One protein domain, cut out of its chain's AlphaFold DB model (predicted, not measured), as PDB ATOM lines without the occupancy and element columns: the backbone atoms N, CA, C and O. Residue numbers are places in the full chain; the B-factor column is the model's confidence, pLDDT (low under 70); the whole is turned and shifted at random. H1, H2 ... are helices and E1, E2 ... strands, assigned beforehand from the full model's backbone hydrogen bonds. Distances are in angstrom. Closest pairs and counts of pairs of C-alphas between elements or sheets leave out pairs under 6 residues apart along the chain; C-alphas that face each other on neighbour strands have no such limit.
ATOM      1  N   VAL A  38     -41.667  29.579 120.134       98.56
ATOM      2  CA  VAL A  38     -42.410  29.149 118.960       98.56
ATOM      3  C   VAL A  38     -43.323  30.278 118.515       98.56
ATOM      4  O   VAL A  38     -44.071  30.838 119.321       98.56
ATOM      5  N   THR A  39     -43.288  30.567 117.223       98.62
ATOM      6  CA  THR A  39     -44.114  31.575 116.574       98.62
ATOM      7  C   THR A  39     -44.921  30.903 115.476       98.62
ATOM      8  O   THR A  39     -44.400  30.157 114.655       98.62
ATOM      9  N   THR A  40     -46.228  31.126 115.472       98.56
ATOM     10  CA  THR A  40     -47.154  30.600 114.469       98.56
ATOM     11  C   THR A  40     -47.782  31.752 113.711       98.56
ATOM     12  O   THR A  40     -48.281  32.699 114.313       98.56
ATOM     13  N   TYR A  41     -47.813  31.636 112.393       98.50
ATOM     14  CA  TYR A  41     -48.445  32.567 111.475       98.50
ATOM     15  C   TYR A  41     -49.592  31.861 110.768       98.50
ATOM     16  O   TYR A  41     -49.440  30.741 110.284       98.50
ATOM     17  N   PHE A  42     -50.734  32.524 110.669       98.75
ATOM     18  CA  PHE A  42     -51.873  32.076 109.883       98.75
ATOM     19  C   PHE A  42     -52.289  33.185 108.925       98.75
ATOM     20  O   PHE A  42     -52.436  34.340 109.330       98.75
ATOM     21  N   SER A  43     -52.509  32.827 107.665       98.62
ATOM     22  CA  SER A  43     -52.989  33.741 106.637       98.62
ATOM     23  C   SER A  43     -54.179  33.136 105.904       98.62
ATOM     24  O   SER A  43     -54.180  31.943 105.590       98.62
ATOM     25  N   TYR A  44     -55.193  33.960 105.649       98.69
ATOM     26  CA  TYR A  44     -56.401  33.581 104.927       98.69
ATOM     27  C   TYR A  44     -56.791  34.641 103.894       98.69
ATOM     28  O   TYR A  44     -57.220  35.745 104.242       98.69
ATOM     29  N   ASP A  45     -56.706  34.282 102.618       98.50
ATOM     30  CA  ASP A  45     -57.132  35.124 101.503       98.50
ATOM     31  C   ASP A  45     -58.656  35.097 101.346       98.50
ATOM     32  O   ASP A  45     -59.245  34.227 100.696       98.50
ATOM     33  N   ILE A  46     -59.312  36.093 101.944       98.25
ATOM     34  CA  ILE A  46     -60.766  36.274 101.866       98.25
ATOM     35  C   ILE A  46     -61.142  36.684 100.434       98.25
ATOM     36  O   ILE A  46     -62.036  36.096  99.819       98.25
ATOM     37  N   HIS A  47     -60.421  37.672  99.897       97.31
ATOM     38  CA  HIS A  47     -60.513  38.167  98.523       97.31
ATOM     39  C   HIS A  47     -59.108  38.502  97.997       97.31
ATOM     40  O   HIS A  47     -58.220  38.768  98.805       97.31
ATOM     41  N   PRO A  48     -58.902  38.633  96.669       94.19
ATOM     42  CA  PRO A  48     -57.615  39.082  96.118       94.19
ATOM     43  C   PRO A  48     -57.119  40.425  96.688       94.19
ATOM     44  O   PRO A  48     -55.927  40.714  96.694       94.19
ATOM     45  N   TRP A  49     -58.041  41.254  97.180       96.44
ATOM     46  CA  TRP A  49     -57.761  42.556  97.777       96.44
ATOM     47  C   TRP A  49     -57.787  42.564  99.316       96.44
ATOM     48  O   TRP A  49     -57.580  43.619  99.915       96.44
ATOM     49  N   LEU A  50     -58.049  41.429  99.976       98.25
ATOM     50  CA  LEU A  50     -58.159  41.347 101.434       98.25
ATOM     51  C   LEU A  50     -57.688  39.996 101.971       98.25
ATOM     52  O   LEU A  50     -58.355  38.976 101.788       98.25
ATOM     53  N   THR A  51     -56.600  40.037 102.731       98.69
ATOM     54  CA  THR A  51     -56.045  38.885 103.444       98.69
ATOM     55  C   THR A  51     -56.202  39.104 104.945       98.69
ATOM     56  O   THR A  51     -55.827  40.164 105.443       98.69
ATOM     57  N   PHE A  52     -56.739  38.134 105.676       98.75
ATOM     58  CA  PHE A  52     -56.670  38.104 107.138       98.75
ATOM     59  C   PHE A  52     -55.349  37.477 107.578       98.75
ATOM     60  O   PHE A  52     -54.932  36.476 107.000       98.75
ATOM     61  N   ASN A  53     -54.716  38.041 108.605       98.56
ATOM     62  CA  ASN A  53     -53.488  37.512 109.182       98.56
ATOM     63  C   ASN A  53     -53.614  37.416 110.702       98.56
ATOM     64  O   ASN A  53     -54.142  38.322 111.351       98.56
ATOM     65  N   ALA A  54     -53.086  36.335 111.261       98.62
ATOM     66  CA  ALA A  54     -52.904  36.166 112.691       98.62
ATOM     67  C   ALA A  54     -51.488  35.664 112.982       98.62
ATOM     68  O   ALA A  54     -50.935  34.870 112.220       98.62
ATOM     69  N   ARG A  55     -50.924  36.112 114.099       98.50
ATOM     70  CA  ARG A  55     -49.659  35.636 114.650       98.50
ATOM     71  C   ARG A  55     -49.868  35.305 116.119       98.50
ATOM     72  O   ARG A  55     -50.549  36.045 116.820       98.50
ATOM     73  N   GLY A  56     -49.307  34.191 116.562       98.56
ATOM     74  CA  GLY A  56     -49.195  33.863 117.975       98.56
ATOM     75  C   GLY A  56     -47.764  33.472 118.300       98.56
ATOM     76  O   GLY A  56     -47.140  32.761 117.517       98.56
ATOM     77  N   GLU A  57     -47.257  33.901 119.447       98.44
ATOM     78  CA  GLU A  57     -45.903  33.585 119.893       98.44
ATOM     79  C   GLU A  57     -45.880  33.234 121.377       98.44
ATOM     80  O   GLU A  57     -46.601  33.821 122.188       98.44
ATOM     81  N   ILE A  58     -45.025  32.275 121.726       98.50
ATOM     82  CA  ILE A  58     -44.556  32.050 123.090       98.50
ATOM     83  C   ILE A  58     -43.036  32.059 123.040       98.50
ATOM     84  O   ILE A  58     -42.442  31.222 122.365       98.50
ATOM     85  N   PHE A  59     -42.417  32.964 123.785       98.25
ATOM     86  CA  PHE A  59     -40.971  33.120 123.852       98.25
ATOM     87  C   PHE A  59     -40.515  33.174 125.308       98.25
ATOM     88  O   PHE A  59     -41.101  33.864 126.140       98.25
ATOM     89  N   ARG A  60     -39.469  32.433 125.639       97.88
ATOM     90  CA  ARG A  60     -38.857  32.387 126.959       97.88
ATOM     91  C   ARG A  60     -37.471  32.995 126.882       97.88
ATOM     92  O   ARG A  60     -36.671  32.572 126.062       97.88
ATOM     93  N   ASP A  61     -37.199  33.893 127.817       96.62
ATOM     94  CA  ASP A  61     -35.855  34.323 128.184       96.62
ATOM     95  C   ASP A  61     -35.619  33.927 129.657       96.62
ATOM     96  O   ASP A  61     -36.401  34.297 130.551       96.62
ATOM     97  N   ASN A  62     -34.604  33.095 129.915       96.06
ATOM     98  CA  ASN A  62     -34.365  32.508 131.231       96.06
ATOM     99  C   ASN A  62     -33.655  33.441 132.208       96.06
ATOM    100  O   ASN A  62     -33.784  33.216 133.418       96.06
ATOM    101  N   THR A  63     -32.980  34.488 131.737       93.81
ATOM    102  CA  THR A  63     -32.330  35.472 132.617       93.81
ATOM    103  C   THR A  63     -32.844  36.900 132.431       93.81
ATOM    104  O   THR A  63     -32.714  37.718 133.344       93.81
ATOM    105  N   GLY A  64     -33.489  37.188 131.299       91.81
ATOM    106  CA  GLY A  64     -33.756  38.535 130.787       91.81
ATOM    107  C   GLY A  64     -32.570  39.122 130.010       91.81
ATOM    108  O   GLY A  64     -32.577  40.315 129.693       91.81
ATOM    109  N   GLY A  65     -31.524  38.326 129.772       90.06
ATOM    110  CA  GLY A  65     -30.266  38.756 129.170       90.06
ATOM    111  C   GLY A  65     -30.374  38.920 127.660       90.06
ATOM    112  O   GLY A  65     -29.837  39.882 127.113       90.06
ATOM    113  N   VAL A  66     -31.124  38.040 126.994       90.88
ATOM    114  CA  VAL A  66     -31.310  38.068 125.533       90.88
ATOM    115  C   VAL A  66     -32.149  39.267 125.091       90.88
ATOM    116  O   VAL A  66     -31.842  39.891 124.077       90.88
ATOM    117  N   ILE A  67     -33.167  39.647 125.868       90.06
ATOM    118  CA  ILE A  67     -34.027  40.809 125.577       90.06
ATOM    119  C   ILE A  67     -33.456  42.148 126.066       90.06
ATOM    120  O   ILE A  67     -34.145  43.168 125.998       90.06
ATOM    121  N   THR A  68     -32.235  42.160 126.608       90.69
ATOM    122  CA  THR A  68     -31.636  43.368 127.184       90.69
ATOM    123  C   THR A  68     -31.410  44.442 126.120       90.69
ATOM    124  O   THR A  68     -30.798  44.215 125.077       90.69
ATOM    125  N   GLU A  69     -31.855  45.655 126.424       89.12
ATOM    126  CA  GLU A  69     -31.631  46.845 125.618       89.12
ATOM    127  C   GLU A  69     -30.330  47.540 126.037       89.12
ATOM    128  O   GLU A  69     -30.153  47.950 127.187       89.12
ATOM    129  N   TYR A  70     -29.430  47.745 125.076       90.38
ATOM    130  CA  TYR A  70     -28.261  48.608 125.228       90.38
ATOM    131  C   TYR A  70     -28.660  50.060 124.933       90.38
ATOM    132  O   TYR A  70     -28.816  50.451 123.780       90.38
ATOM    133  N   SER A  71     -28.812  50.876 125.976       88.12
ATOM    134  CA  SER A  71     -29.525  52.163 125.900       88.12
ATOM    135  C   SER A  71     -28.701  53.361 125.413       88.12
ATOM    136  O   SER A  71     -29.123  54.514 125.532       88.12
ATOM    137  N   SER A  72     -27.516  53.121 124.848       88.19
ATOM    138  CA  SER A  72     -26.698  54.158 124.218       88.19
ATOM    139  C   SER A  72     -25.910  53.620 123.022       88.19
ATOM    140  O   SER A  72     -25.639  52.423 122.925       88.19
ATOM    141  N   PHE A  73     -25.484  54.522 122.130       89.88
ATOM    142  CA  PHE A  73     -24.761  54.174 120.898       89.88
ATOM    143  C   PHE A  73     -23.465  53.380 121.123       89.88
ATOM    144  O   PHE A  73     -23.026  52.667 120.226       89.88
ATOM    145  N   ASN A  74     -22.833  53.514 122.292       93.44
ATOM    146  CA  ASN A  74     -21.598  52.814 122.638       93.44
ATOM    147  C   ASN A  74     -21.787  51.747 123.725       93.44
ATOM    148  O   ASN A  74     -20.805  51.082 124.051       93.44
ATOM    149  N   SER A  75     -23.008  51.538 124.239       91.50
ATOM    150  CA  SER A  75     -23.276  50.593 125.331       91.50
ATOM    151  C   SER A  75     -22.822  49.171 124.995       91.50
ATOM    152  O   SER A  75     -22.171  48.535 125.816       91.50
ATOM    153  N   LEU A  76     -23.089  48.685 123.776       87.94
ATOM    154  CA  LEU A  76     -22.647  47.351 123.352       87.94
ATOM    155  C   LEU A  76     -21.113  47.252 123.287       87.94
ATOM    156  O   LEU A  76     -20.522  46.314 123.813       87.94
ATOM    157  N   THR A  77     -20.446  48.239 122.685       93.44
ATOM    158  CA  THR A  77     -18.975  48.274 122.608       93.44
ATOM    159  C   THR A  77     -18.343  48.347 123.998       93.44
ATOM    160  O   THR A  77     -17.335  47.692 124.260       93.44
ATOM    161  N   GLN A  78     -18.933  49.128 124.902       93.81
ATOM    162  CA  GLN A  78     -18.513  49.223 126.298       93.81
ATOM    163  C   GLN A  78     -18.701  47.888 127.028       93.81
ATOM    164  O   GLN A  78     -17.766  47.442 127.688       93.81
ATOM    165  N   ALA A  79     -19.829  47.203 126.831       89.88
ATOM    166  CA  ALA A  79     -20.062  45.870 127.381       89.88
ATOM    167  C   ALA A  79     -18.998  44.862 126.919       89.88
ATOM    168  O   ALA A  79     -18.368  44.201 127.743       89.88
ATOM    169  N   LEU A  80     -18.712  44.819 125.614       89.19
ATOM    170  CA  LEU A  80     -17.698  43.930 125.029       89.19
ATOM    171  C   LEU A  80     -16.262  44.262 125.471       89.19
ATOM    172  O   LEU A  80     -15.400  43.386 125.478       89.19
ATOM    173  N   SER A  81     -15.993  45.516 125.841       93.56
ATOM    174  CA  SER A  81     -14.688  45.981 126.342       93.56
ATOM    175  C   SER A  81     -14.612  46.065 127.872       93.56
ATOM    176  O   SER A  81     -13.653  46.629 128.412       93.56
ATOM    177  N   ASN A  82     -15.593  45.484 128.575       90.44
ATOM    178  CA  ASN A  82     -15.681  45.448 130.036       90.44
ATOM    179  C   ASN A  82     -15.607  46.847 130.688       90.44
ATOM    180  O   ASN A  82     -14.955  47.048 131.715       90.44
ATOM    181  N   GLN A  83     -16.245  47.831 130.055       93.50
ATOM    182  CA  GLN A  83     -16.431  49.189 130.563       93.50
ATOM    183  C   GLN A  83     -17.849  49.358 131.117       93.50
ATOM    184  O   GLN A  83     -18.745  48.646 130.678       93.50
ATOM    185  N   PRO A  84     -18.104  50.304 132.037       89.69
ATOM    186  CA  PRO A  84     -19.466  50.625 132.459       89.69
ATOM    187  C   PRO A  84     -20.332  51.084 131.277       89.69
ATOM    188  O   PRO A  84     -19.903  51.939 130.502       89.69
ATOM    189  N   PHE A  85     -21.554  50.558 131.174       90.81
ATOM    190  CA  PHE A  85     -22.534  50.913 130.144       90.81
ATOM    191  C   PHE A  85     -23.952  50.970 130.727       90.81
ATOM    192  O   PHE A  85     -24.265  50.204 131.643       90.81
ATOM    193  N   PRO A  86     -24.832  51.847 130.217       90.56
ATOM    194  CA  PRO A  86     -26.243  51.810 130.563       90.56
ATOM    195  C   PRO A  86     -26.964  50.714 129.758       90.56
ATOM    196  O   PRO A  86     -26.708  50.523 128.561       90.56
ATOM    197  N   TYR A  87     -27.864  50.000 130.432       91.56
ATOM    198  CA  TYR A  87     -28.715  48.957 129.864       91.56
ATOM    199  C   TYR A  87     -30.077  48.945 130.559       91.56
ATOM    200  O   TYR A  87     -30.190  49.408 131.696       91.56
ATOM    201  N   TYR A  88     -31.087  48.398 129.890       92.31
ATOM    202  CA  TYR A  88     -32.398  48.118 130.471       92.31
ATOM    203  C   TYR A  88     -32.790  46.680 130.165       92.31
ATOM    204  O   TYR A  88     -32.639  46.217 129.038       92.31
ATOM    205  N   ASN A  89     -33.281  45.958 131.163       92.62
ATOM    206  CA  ASN A  89     -33.694  44.570 130.993       92.62
ATOM    207  C   ASN A  89     -35.001  44.287 131.736       92.62
ATOM    208  O   ASN A  89     -35.554  45.146 132.424       92.62
ATOM    209  N   ALA A  90     -35.494  43.063 131.605       92.06
ATOM    210  CA  ALA A  90     -36.617  42.560 132.379       92.06
ATOM    211  C   ALA A  90     -36.180  41.371 133.236       92.06
ATOM    212  O   ALA A  90     -35.106  40.804 133.055       92.06
ATOM    213  N   LEU A  91     -37.032  40.985 134.183       94.69
ATOM    214  CA  LEU A  91     -36.880  39.715 134.893       94.69
ATOM    215  C   LEU A  91     -36.995  38.522 133.920       94.69
ATOM    216  O   LEU A  91     -37.641  38.668 132.881       94.69
ATOM    217  N   PRO A  92     -36.494  37.325 134.291       96.00
ATOM    218  CA  PRO A  92     -36.728  36.082 133.556       96.00
ATOM    219  C   PRO A  92     -38.200  35.891 133.179       96.00
ATOM    220  O   PRO A  92     -39.033  35.550 134.029       96.00
ATOM    221  N   THR A  93     -38.553  36.066 131.910       97.12
ATOM    222  CA  THR A  93     -39.955  36.189 131.485       97.12
ATOM    223  C   THR A  93     -40.302  35.210 130.375       97.12
ATOM    224  O   THR A  93     -39.522  34.964 129.461       97.12
ATOM    225  N   THR A  94     -41.491  34.617 130.480       98.19
ATOM    226  CA  THR A  94     -42.140  33.939 129.356       98.19
ATOM    227  C   THR A  94     -43.110  34.927 128.726       98.19
ATOM    228  O   THR A  94     -44.147  35.232 129.312       98.19
ATOM    229  N   TYR A  95     -42.760  35.453 127.567       97.75
ATOM    230  CA  TYR A  95     -43.574  36.356 126.773       97.75
ATOM    231  C   TYR A  95     -44.563  35.554 125.931       97.75
ATOM    232  O   TYR A  95     -44.229  34.511 125.373       97.75
ATOM    233  N   GLY A  96     -45.794  36.034 125.869       98.25
ATOM    234  CA  GLY A  96     -46.832  35.569 124.970       98.25
ATOM    235  C   GLY A  96     -47.328  36.736 124.136       98.25
ATOM    236  O   GLY A  96     -47.535  37.825 124.670       98.25
ATOM    237  N   GLU A  97     -47.547  36.501 122.853       98.12
ATOM    238  CA  GLU A  97     -48.065  37.496 121.920       98.12
ATOM    239  C   GLU A  97     -49.188  36.891 121.080       98.12
ATOM    240  O   GLU A  97     -49.147  35.721 120.694       98.12
ATOM    241  N   LEU A  98     -50.221  37.694 120.841       98.50
ATOM    242  CA  LEU A  98     -51.272  37.407 119.879       98.50
ATOM    243  C   LEU A  98     -51.553  38.672 119.074       98.50
ATOM    244  O   LEU A  98     -52.042  39.661 119.626       98.50
ATOM    245  N   THR A  99     -51.313  38.607 117.772       98.62
ATOM    246  CA  THR A  99     -51.629  39.666 116.816       98.62
ATOM    247  C   THR A  99     -52.672  39.181 115.828       98.62
ATOM    248  O   THR A  99     -52.595  38.069 115.305       98.62
ATOM    249  N   VAL A 100     -53.643  40.037 115.532       98.69
ATOM    250  CA  VAL A 100     -54.594  39.844 114.436       98.69
ATOM    251  C   VAL A 100     -54.680  41.116 113.611       98.69
ATOM    252  O   VAL A 100     -54.661  42.226 114.141       98.69
ATOM    253  N   GLY A 101     -54.804  40.965 112.301       98.50
ATOM    254  CA  GLY A 101     -54.871  42.093 111.389       98.50
ATOM    255  C   GLY A 101     -55.323  41.681 110.002       98.50
ATOM    256  O   GLY A 101     -55.627  40.516 109.728       98.50
ATOM    257  N   VAL A 102     -55.368  42.653 109.101       98.50
ATOM    258  CA  VAL A 102     -55.675  42.404 107.691       98.50
ATOM    259  C   VAL A 102     -54.655  43.091 106.801       98.50
ATOM    260  O   VAL A 102     -54.122  44.134 107.144       98.50
ATOM    261  N   SER A 103     -54.385  42.523 105.633       98.12
ATOM    262  CA  SER A 103     -53.726  43.221 104.531       98.12
ATOM    263  C   SER A 103     -54.783  43.611 103.510       98.12
ATOM    264  O   SER A 103     -55.313  42.758 102.796       98.12
ATOM    265  N   TYR A 104     -55.106  44.899 103.462       98.25
ATOM    266  CA  TYR A 104     -56.080  45.465 102.538       98.25
ATOM    267  C   TYR A 104     -55.368  46.115 101.354       98.25
ATOM    268  O   TYR A 104     -54.520  46.986 101.530       98.25
ATOM    269  N   ARG A 105     -55.729  45.710 100.138       97.62
ATOM    270  CA  ARG A 105     -55.168  46.200  98.873       97.62
ATOM    271  C   ARG A 105     -56.279  46.913  98.107       97.62
ATOM    272  O   ARG A 105     -56.979  46.276  97.321       97.62
ATOM    273  N   PRO A 106     -56.505  48.219  98.340       96.06
ATOM    274  CA  PRO A 106     -57.678  48.902  97.817       96.06
ATOM    275  C   PRO A 106     -57.677  48.882  96.288       96.06
ATOM    276  O   PRO A 106     -56.810  49.485  95.651       96.06
ATOM    277  N   GLU A 107     -58.647  48.199  95.679       95.25
ATOM    278  CA  GLU A 107     -58.677  48.029  94.223       95.25
ATOM    279  C   GLU A 107     -58.781  49.365  93.480       95.25
ATOM    280  O   GLU A 107     -58.189  49.530  92.419       95.25
ATOM    281  N   PHE A 108     -59.512  50.336  94.032       94.06
ATOM    282  CA  PHE A 108     -59.689  51.654  93.415       94.06
ATOM    283  C   PHE A 108     -58.386  52.465  93.334       94.06
ATOM    284  O   PHE A 108     -58.277  53.345  92.479       94.06
ATOM    285  N   VAL A 109     -57.411  52.155  94.198       93.88
ATOM    286  CA  VAL A 109     -56.045  52.687  94.130       93.88
ATOM    287  C   VAL A 109     -55.231  51.832  93.169       93.88
ATOM    288  O   VAL A 109     -54.758  52.333  92.155       93.88
ATOM    289  N   ASN A 110     -55.139  50.529  93.443       94.50
ATOM    290  CA  ASN A 110     -54.240  49.608  92.746       94.50
ATOM    291  C   ASN A 110     -54.532  49.478  91.244       94.50
ATOM    292  O   ASN A 110     -53.604  49.366  90.456       94.50
ATOM    293  N   LYS A 111     -55.795  49.591  90.812       94.00
ATOM    294  CA  LYS A 111     -56.161  49.591  89.381       94.00
ATOM    295  C   LYS A 111     -55.641  50.815  88.616       94.00
ATOM    296  O   LYS A 111     -55.646  50.808  87.391       94.00
ATOM    297  N   ARG A 112     -55.250  51.882  89.320       93.06
ATOM    298  CA  ARG A 112     -54.732  53.133  88.741       93.06
ATOM    299  C   ARG A 112     -53.219  53.267  88.889       93.06
ATOM    300  O   ARG A 112     -52.653  54.221  88.364       93.06
ATOM    301  N   LEU A 113     -52.577  52.353  89.615       90.19
ATOM    302  CA  LEU A 113     -51.131  52.345  89.767       90.19
ATOM    303  C   LEU A 113     -50.508  51.725  88.519       90.19
ATOM    304  O   LEU A 113     -50.827  50.600  88.147       90.19
ATOM    305  N   SER A 114     -49.634  52.479  87.857       84.94
ATOM    306  CA  SER A 114     -48.874  51.992  86.701       84.94
ATOM    307  C   SER A 114     -47.669  51.139  87.101       84.94
ATOM    308  O   SER A 114     -47.149  50.401  86.268       84.94
ATOM    309  N   LEU A 115     -47.221  51.245  88.354       87.94
ATOM    310  CA  LEU A 115     -46.090  50.505  88.898       87.94
ATOM    311  C   LEU A 115     -46.335  50.192  90.376       87.94
ATOM    312  O   LEU A 115     -46.621  51.097  91.163       87.94
ATOM    313  N   GLY A 116     -46.162  48.925  90.743       90.44
ATOM    314  CA  GLY A 116     -46.245  48.469  92.123       90.44
ATOM    315  C   GLY A 116     -47.659  48.225  92.657       90.44
ATOM    316  O   GLY A 116     -48.644  48.217  91.918       90.44
ATOM    317  N   GLY A 117     -47.741  48.004  93.969       94.44
ATOM    318  CA  GLY A 117     -48.966  47.724  94.709       94.44
ATOM    319  C   GLY A 117     -49.006  48.451  96.051       94.44
ATOM    320  O   GLY A 117     -48.020  48.497  96.787       94.44
ATOM    321  N   PHE A 118     -50.170  49.004  96.375       96.62
ATOM    322  CA  PHE A 118     -50.450  49.687  97.631       96.62
ATOM    323  C   PHE A 118     -51.258  48.791  98.573       96.62
ATOM    324  O   PHE A 118     -52.339  48.308  98.215       96.62
ATOM    325  N   THR A 119     -50.747  48.610  99.790       97.88
ATOM    326  CA  THR A 119     -51.376  47.816 100.855       97.88
ATOM    327  C   THR A 119     -51.470  48.643 102.134       97.88
ATOM    328  O   THR A 119     -50.522  49.338 102.478       97.88
ATOM    329  N   ILE A 120     -52.593  48.541 102.846       98.12
ATOM    330  CA  ILE A 120     -52.804  49.072 104.200       98.12
ATOM    331  C   ILE A 120     -52.932  47.882 105.154       98.12
ATOM    332  O   ILE A 120     -53.653  46.927 104.837       98.12
ATOM    333  N   ARG A 121     -52.261  47.927 106.308       97.94
ATOM    334  CA  ARG A 121     -52.245  46.822 107.276       97.94
ATOM    335  C   ARG A 121     -52.570  47.291 108.694       97.94
ATOM    336  O   ARG A 121     -51.660  47.593 109.460       97.94
ATOM    337  N   PRO A 122     -53.859  47.385 109.059       98.19
ATOM    338  CA  PRO A 122     -54.239  47.574 110.448       98.19
ATOM    339  C   PRO A 122     -54.083  46.266 111.234       98.19
ATOM    340  O   PRO A 122     -54.450  45.188 110.750       98.19
ATOM    341  N   GLU A 123     -53.607  46.379 112.467       98.31
ATOM    342  CA  GLU A 123     -53.426  45.260 113.392       98.31
ATOM    343  C   GLU A 123     -53.728  45.646 114.846       98.31
ATOM    344  O   GLU A 123     -53.629  46.806 115.260       98.31
ATOM    345  N   ILE A 124     -54.100  44.628 115.620       98.56
ATOM    346  CA  ILE A 124     -54.242  44.671 117.072       98.56
ATOM    347  C   ILE A 124     -53.347  43.578 117.637       98.56
ATOM    348  O   ILE A 124     -53.442  42.428 117.204       98.56
ATOM    349  N   ARG A 125     -52.527  43.926 118.625       98.44
ATOM    350  CA  ARG A 125     -51.597  43.001 119.275       98.44
ATOM    351  C   ARG A 125     -51.746  43.049 120.787       98.44
ATOM    352  O   ARG A 125     -51.775  44.129 121.371       98.44
ATOM    353  N   LEU A 126     -51.811  41.881 121.418       98.38
ATOM    354  CA  LEU A 126     -51.758  41.721 122.867       98.38
ATOM    355  C   LEU A 126     -50.473  40.990 123.251       98.38
ATOM    356  O   LEU A 126     -50.302  39.825 122.901       98.38
ATOM    357  N   ASP A 127     -49.634  41.653 124.036       97.81
ATOM    358  CA  ASP A 127     -48.483  41.057 124.705       97.81
ATOM    359  C   ASP A 127     -48.829  40.727 126.156       97.81
ATOM    360  O   ASP A 127     -49.536  41.485 126.831       97.81
ATOM    361  N   LYS A 128     -48.323  39.603 126.662       97.56
ATOM    362  CA  LYS A 128     -48.560  39.146 128.032       97.56
ATOM    363  C   LYS A 128     -47.365  38.387 128.594       97.56
ATOM    364  O   LYS A 128     -46.746  37.589 127.907       97.56
ATOM    365  N   SER A 129     -47.087  38.572 129.879       97.56
ATOM    366  CA  SER A 129     -46.179  37.711 130.624       97.56
ATOM    367  C   SER A 129     -46.956  36.501 131.137       97.56
ATOM    368  O   SER A 129     -47.917  36.619 131.904       97.56
ATOM    369  N   LEU A 130     -46.542  35.322 130.691       97.94
ATOM    370  CA  LEU A 130     -47.169  34.036 130.977       97.94
ATOM    371  C   LEU A 130     -46.643  33.393 132.269       97.94
ATOM    372  O   LEU A 130     -47.187  32.381 132.705       97.94
ATOM    373  N   ASN A 131     -45.618  33.976 132.899       97.06
ATOM    374  CA  ASN A 131     -45.023  33.492 134.148       97.06
ATOM    375  C   ASN A 131     -45.127  34.497 135.315       97.06
ATOM    376  O   ASN A 131     -44.442  34.338 136.322       97.06
ATOM    377  N   GLY A 132     -45.987  35.516 135.199       94.75
ATOM    378  CA  GLY A 132     -46.336  36.427 136.301       94.75
ATOM    379  C   GLY A 132     -45.372  37.598 136.530       94.75
ATOM    380  O   GLY A 132     -45.532  38.340 137.499       94.75
ATOM    381  N   THR A 133     -44.393  37.799 135.648       96.44
ATOM    382  CA  THR A 133     -43.572  39.017 135.642       96.44
ATOM    383  C   THR A 133     -44.362  40.223 135.119       96.44
ATOM    384  O   THR A 133     -45.467  40.096 134.576       96.44
ATOM    385  N   HIS A 134     -43.792  41.416 135.302       95.88
ATOM    386  CA  HIS A 134     -44.423  42.694 134.976       95.88
ATOM    387  C   HIS A 134     -43.514  43.559 134.079       95.88
ATOM    388  O   HIS A 134     -43.032  44.597 134.535       95.88
ATOM    389  N   PRO A 135     -43.212  43.122 132.838       94.31
ATOM    390  CA  PRO A 135     -42.196  43.767 132.004       94.31
ATOM    391  C   PRO A 135     -42.724  44.940 131.161       94.31
ATOM    392  O   PRO A 135     -41.934  45.594 130.491       94.31
ATOM    393  N   PHE A 136     -44.037  45.195 131.128       94.94
ATOM    394  CA  PHE A 136     -44.630  46.129 130.164       94.94
ATOM    395  C   PHE A 136     -45.015  47.483 130.765       94.94
ATOM    396  O   PHE A 136     -45.176  47.618 131.977       94.94
ATOM    397  N   ASN A 137     -45.248  48.473 129.895       94.00
ATOM    398  CA  ASN A 137     -45.781  49.806 130.228       94.00
ATOM    399  C   ASN A 137     -44.975  50.603 131.272       94.00
ATOM    400  O   ASN A 137     -45.480  51.579 131.824       94.00
ATOM    401  N   GLN A 138     -43.734  50.205 131.541       91.44
ATOM    402  CA  GLN A 138     -42.783  50.934 132.372       91.44
ATOM    403  C   GLN A 138     -41.391  50.802 131.768       91.44
ATOM    404  O   GLN A 138     -41.048  49.761 131.210       91.44
ATOM    405  N   ALA A 139     -40.599  51.863 131.886       85.62
ATOM    406  CA  ALA A 139     -39.217  51.877 131.435       85.62
ATOM    407  C   ALA A 139     -38.264  51.623 132.609       85.62
ATOM    408  O   ALA A 139     -38.516  52.064 133.735       85.62
ATOM    409  N   GLY A 140     -37.147  50.951 132.327       86.31
ATOM    410  CA  GLY A 140     -36.013  50.916 133.242       86.31
ATOM    411  C   GLY A 140     -35.416  52.316 133.404       86.31
ATOM    412  O   GLY A 140     -35.561  53.185 132.543       86.31
ATOM    413  N   THR A 141     -34.740  52.551 134.522       88.50
ATOM    414  CA  THR A 141     -33.969  53.780 134.753       88.50
ATOM    415  C   THR A 141     -32.517  53.430 135.034       88.50
ATOM    416  O   THR A 141     -32.199  52.292 135.357       88.50
ATOM    417  N   VAL A 142     -31.610  54.403 134.957       85.69
ATOM    418  CA  VAL A 142     -30.192  54.162 135.284       85.69
ATOM    419  C   VAL A 142     -30.026  53.642 136.722       85.69
ATOM    420  O   VAL A 142     -29.142  52.836 136.989       85.69
ATOM    421  N   GLN A 143     -30.886  54.075 137.652       87.31
ATOM    422  CA  GLN A 143     -30.877  53.622 139.048       87.31
ATOM    423  C   GLN A 143     -31.555  52.259 139.240       87.31
ATOM    424  O   GLN A 143     -31.211  51.542 140.176       87.31
ATOM    425  N   ASN A 144     -32.523  51.915 138.387       89.56
ATOM    426  CA  ASN A 144     -33.221  50.634 138.403       89.56
ATOM    427  C   ASN A 144     -33.381  50.109 136.964       89.56
ATOM    428  O   ASN A 144     -34.437  50.310 136.354       89.56
ATOM    429  N   PRO A 145     -32.330  49.492 136.396       91.06
ATOM    430  CA  PRO A 145     -32.316  49.101 134.987       91.06
ATOM    431  C   PRO A 145     -33.238  47.913 134.690       91.06
ATOM    432  O   PRO A 145     -33.646  47.723 133.547       91.06
ATOM    433  N   THR A 146     -33.593  47.137 135.716       93.12
ATOM    434  CA  THR A 146     -34.465  45.968 135.588       93.12
ATOM    435  C   THR A 146     -35.925  46.344 135.816       93.12
ATOM    436  O   THR A 146     -36.337  46.687 136.926       93.12
ATOM    437  N   VAL A 147     -36.737  46.214 134.770       91.69
ATOM    438  CA  VAL A 147     -38.184  46.438 134.828       91.69
ATOM    439  C   VAL A 147     -38.855  45.290 135.585       91.69
ATOM    440  O   VAL A 147     -38.856  44.138 135.145       91.69
ATOM    441  N   ASN A 148     -39.437  45.607 136.741       91.12
ATOM    442  CA  ASN A 148     -40.143  44.648 137.602       91.12
ATOM    443  C   ASN A 148     -41.455  45.186 138.203       91.12
ATOM    444  O   ASN A 148     -42.135  44.471 138.936       91.12
ATOM    445  N   ASN A 149     -41.816  46.428 137.888       91.38
ATOM    446  CA  ASN A 149     -42.960  47.159 138.434       91.38
ATOM    447  C   ASN A 149     -43.918  47.651 137.334       91.38
ATOM    448  O   ASN A 149     -44.677  48.597 137.546       91.38
ATOM    449  N   GLY A 150     -43.846  47.037 136.153       94.56
ATOM    450  CA  GLY A 150     -44.735  47.307 135.036       94.56
ATOM    451  C   GLY A 150     -46.112  46.673 135.179       94.56
ATOM    452  O   GLY A 150     -46.584  46.333 136.265       94.56
ATOM    453  N   THR A 151     -46.764  46.469 134.043       96.62
ATOM    454  CA  THR A 151     -47.961  45.633 133.936       96.62
ATOM    455  C   THR A 151     -47.596  44.245 133.422       96.62
ATOM    456  O   THR A 151     -46.552  44.029 132.804       96.62
ATOM    457  N   ASN A 152     -48.482  43.279 133.661       96.38
ATOM    458  CA  ASN A 152     -48.333  41.919 133.145       96.38
ATOM    459  C   ASN A 152     -48.671  41.808 131.644       96.38
ATOM    460  O   ASN A 152     -48.311  40.820 131.014       96.38
ATOM    461  N   ASN A 153     -49.338  42.803 131.054       97.25
ATOM    462  CA  ASN A 153     -49.746  42.798 129.649       97.25
ATOM    463  C   ASN A 153     -49.712  44.195 129.013       97.25
ATOM    464  O   ASN A 153     -49.754  45.205 129.722       97.25
ATOM    465  N   MET A 154     -49.704  44.237 127.681       97.00
ATOM    466  CA  MET A 154     -49.763  45.452 126.869       97.00
ATOM    467  C   MET A 154     -50.617  45.231 125.621       97.00
ATOM    468  O   MET A 154     -50.493  44.204 124.963       97.00
ATOM    469  N   LEU A 155     -51.495  46.185 125.313       97.75
ATOM    470  CA  LEU A 155     -52.332  46.164 124.114       97.75
ATOM    471  C   LEU A 155     -51.849  47.244 123.147       97.75
ATOM    472  O   LEU A 155     -51.700  48.401 123.539       97.75
ATOM    473  N   TRP A 156     -51.675  46.867 121.888       96.88
ATOM    474  CA  TRP A 156     -51.227  47.734 120.812       96.88
ATOM    475  C   TRP A 156     -52.247  47.792 119.687       96.88
ATOM    476  O   TRP A 156     -52.897  46.801 119.351       96.88
ATOM    477  N   PHE A 157     -52.311  48.967 119.073       97.75
ATOM    478  CA  PHE A 157     -52.985  49.203 117.809       97.75
ATOM    479  C   PHE A 157     -51.959  49.809 116.871       97.75
ATOM    480  O   PHE A 157     -51.297  50.787 117.229       97.75
ATOM    481  N   SER A 158     -51.827  49.239 115.685       97.06
ATOM    482  CA  SER A 158     -50.913  49.754 114.680       97.06
ATOM    483  C   SER A 158     -51.588  49.729 113.311       97.06
ATOM    484  O   SER A 158     -52.565  49.015 113.072       97.06
ATOM    485  N   CYS A 159     -51.139  50.620 112.438       97.62
ATOM    486  CA  CYS A 159     -51.578  50.672 111.059       97.62
ATOM    487  C   CYS A 159     -50.427  51.232 110.243       97.62
ATOM    488  O   CYS A 159     -49.999  52.367 110.470       97.62
ATOM    489  N   ASP A 160     -49.941  50.438 109.301       96.88
ATOM    490  CA  ASP A 160     -48.982  50.898 108.315       96.88
ATOM    491  C   ASP A 160     -49.553  50.816 106.901       96.88
ATOM    492  O   ASP A 160     -50.626  50.256 106.641       96.88
ATOM    493  N   ALA A 161     -48.830  51.436 105.979       96.44
ATOM    494  CA  ALA A 161     -49.096  51.312 104.566       96.44
ATOM    495  C   ALA A 161     -47.784  51.094 103.822       96.44
ATOM    496  O   ALA A 161     -46.782  51.759 104.087       96.44
ATOM    497  N   THR A 162     -47.805  50.174 102.866       95.50
ATOM    498  CA  THR A 162     -46.644  49.828 102.052       95.50
ATOM    499  C   THR A 162     -46.957  50.059 100.585       95.50
ATOM    500  O   THR A 162     -47.987  49.603 100.083       95.50
ATOM    501  N   TRP A 163     -46.029  50.710  99.892       94.31
ATOM    502  CA  TRP A 163     -45.952  50.701  98.439       94.31
ATOM    503  C   TRP A 163     -44.805  49.774  98.032       94.31
ATOM    504  O   TRP A 163     -43.646  50.079  98.312       94.31
ATOM    505  N   SER A 164     -45.113  48.644  97.398       90.19
ATOM    506  CA  SER A 164     -44.113  47.706  96.864       90.19
ATOM    507  C   SER A 164     -44.014  47.850  95.348       90.19
ATOM    508  O   SER A 164     -45.050  48.004  94.711       90.19
ATOM    509  N   PHE A 165     -42.809  47.806  94.778       86.31
ATOM    510  CA  PHE A 165     -42.558  47.949  93.335       86.31
ATOM    511  C   PHE A 165     -42.272  46.604  92.677       86.31
ATOM    512  O   PHE A 165     -41.628  45.764  93.345       86.31
TER     513      PHE A 165
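What this domain is: This is residues 38 to 165 of the 165 residues of an uncharacterized protein of Acetobacter pasteurianus (UniProt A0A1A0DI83). One long, twisted sheet of five strands arches along most of the length, with a loop-rich lobe holding H1 and E3 folded away from one end and little H2 at the other end. The sheet's order is E1 - E2 - E4 - E5 - E6, all antiparallel. The printed part has 128 residues, mostly strand, with elements in the order E1 E2 H1 E3 E4 H2 E5 E6. It is loose, with a radius of gyration of the C-alphas of 19.6 A, and elongated, spanning 57 by 32 by 22 A.

Where its parts are: In the sheet, E1 is residues 38 to 47, 28.8 A long, from C-alpha 38 at (-42.410, 29.149, 118.960); E2 is 50 to 61, 35.5 A; E4 is 93 to 104, 34.4 A; E5 is 117 to 129, 37.4 A; E6 is 153 to 164, 33.6 A, ending at C-alpha 164 (-44.113, 47.706, 96.864). The other named elements are H1, residues 75 to 80, 8.7 A long, E3, residues 87 to 90, 10.5 A, and H2, residues 107 to 110, 4.9 A.

How they stand to each other: E1 and E2 form a hairpin, with N 40 and O 56 2.8 A apart. E2 and E4 have N 55 and O 99 at 2.8 A, and E4 and E5 have N 96 and O 128 at 2.7 A. E5 and E6 form a hairpin, with N 127 and O 154 at 2.8 A. E3 runs on into E4 at 93 degrees and pairs with no named strand; residues 69 to 70 pair antiparallel with its residues 87 to 88. H1 is not on the sheet. H2 only grazes it with residues 107 to 110. In H1 every O i to N i+4 pair is within hydrogen-bond range; H2 is too short for one.

The domain as a whole: The farthest C-alphas, of Asn 82 and Phe 108, are 57.6 A apart. The printed part has no cut. The links E2 to H1 and E5 to E6 are long. No printed residue is under 70 in pLDDT.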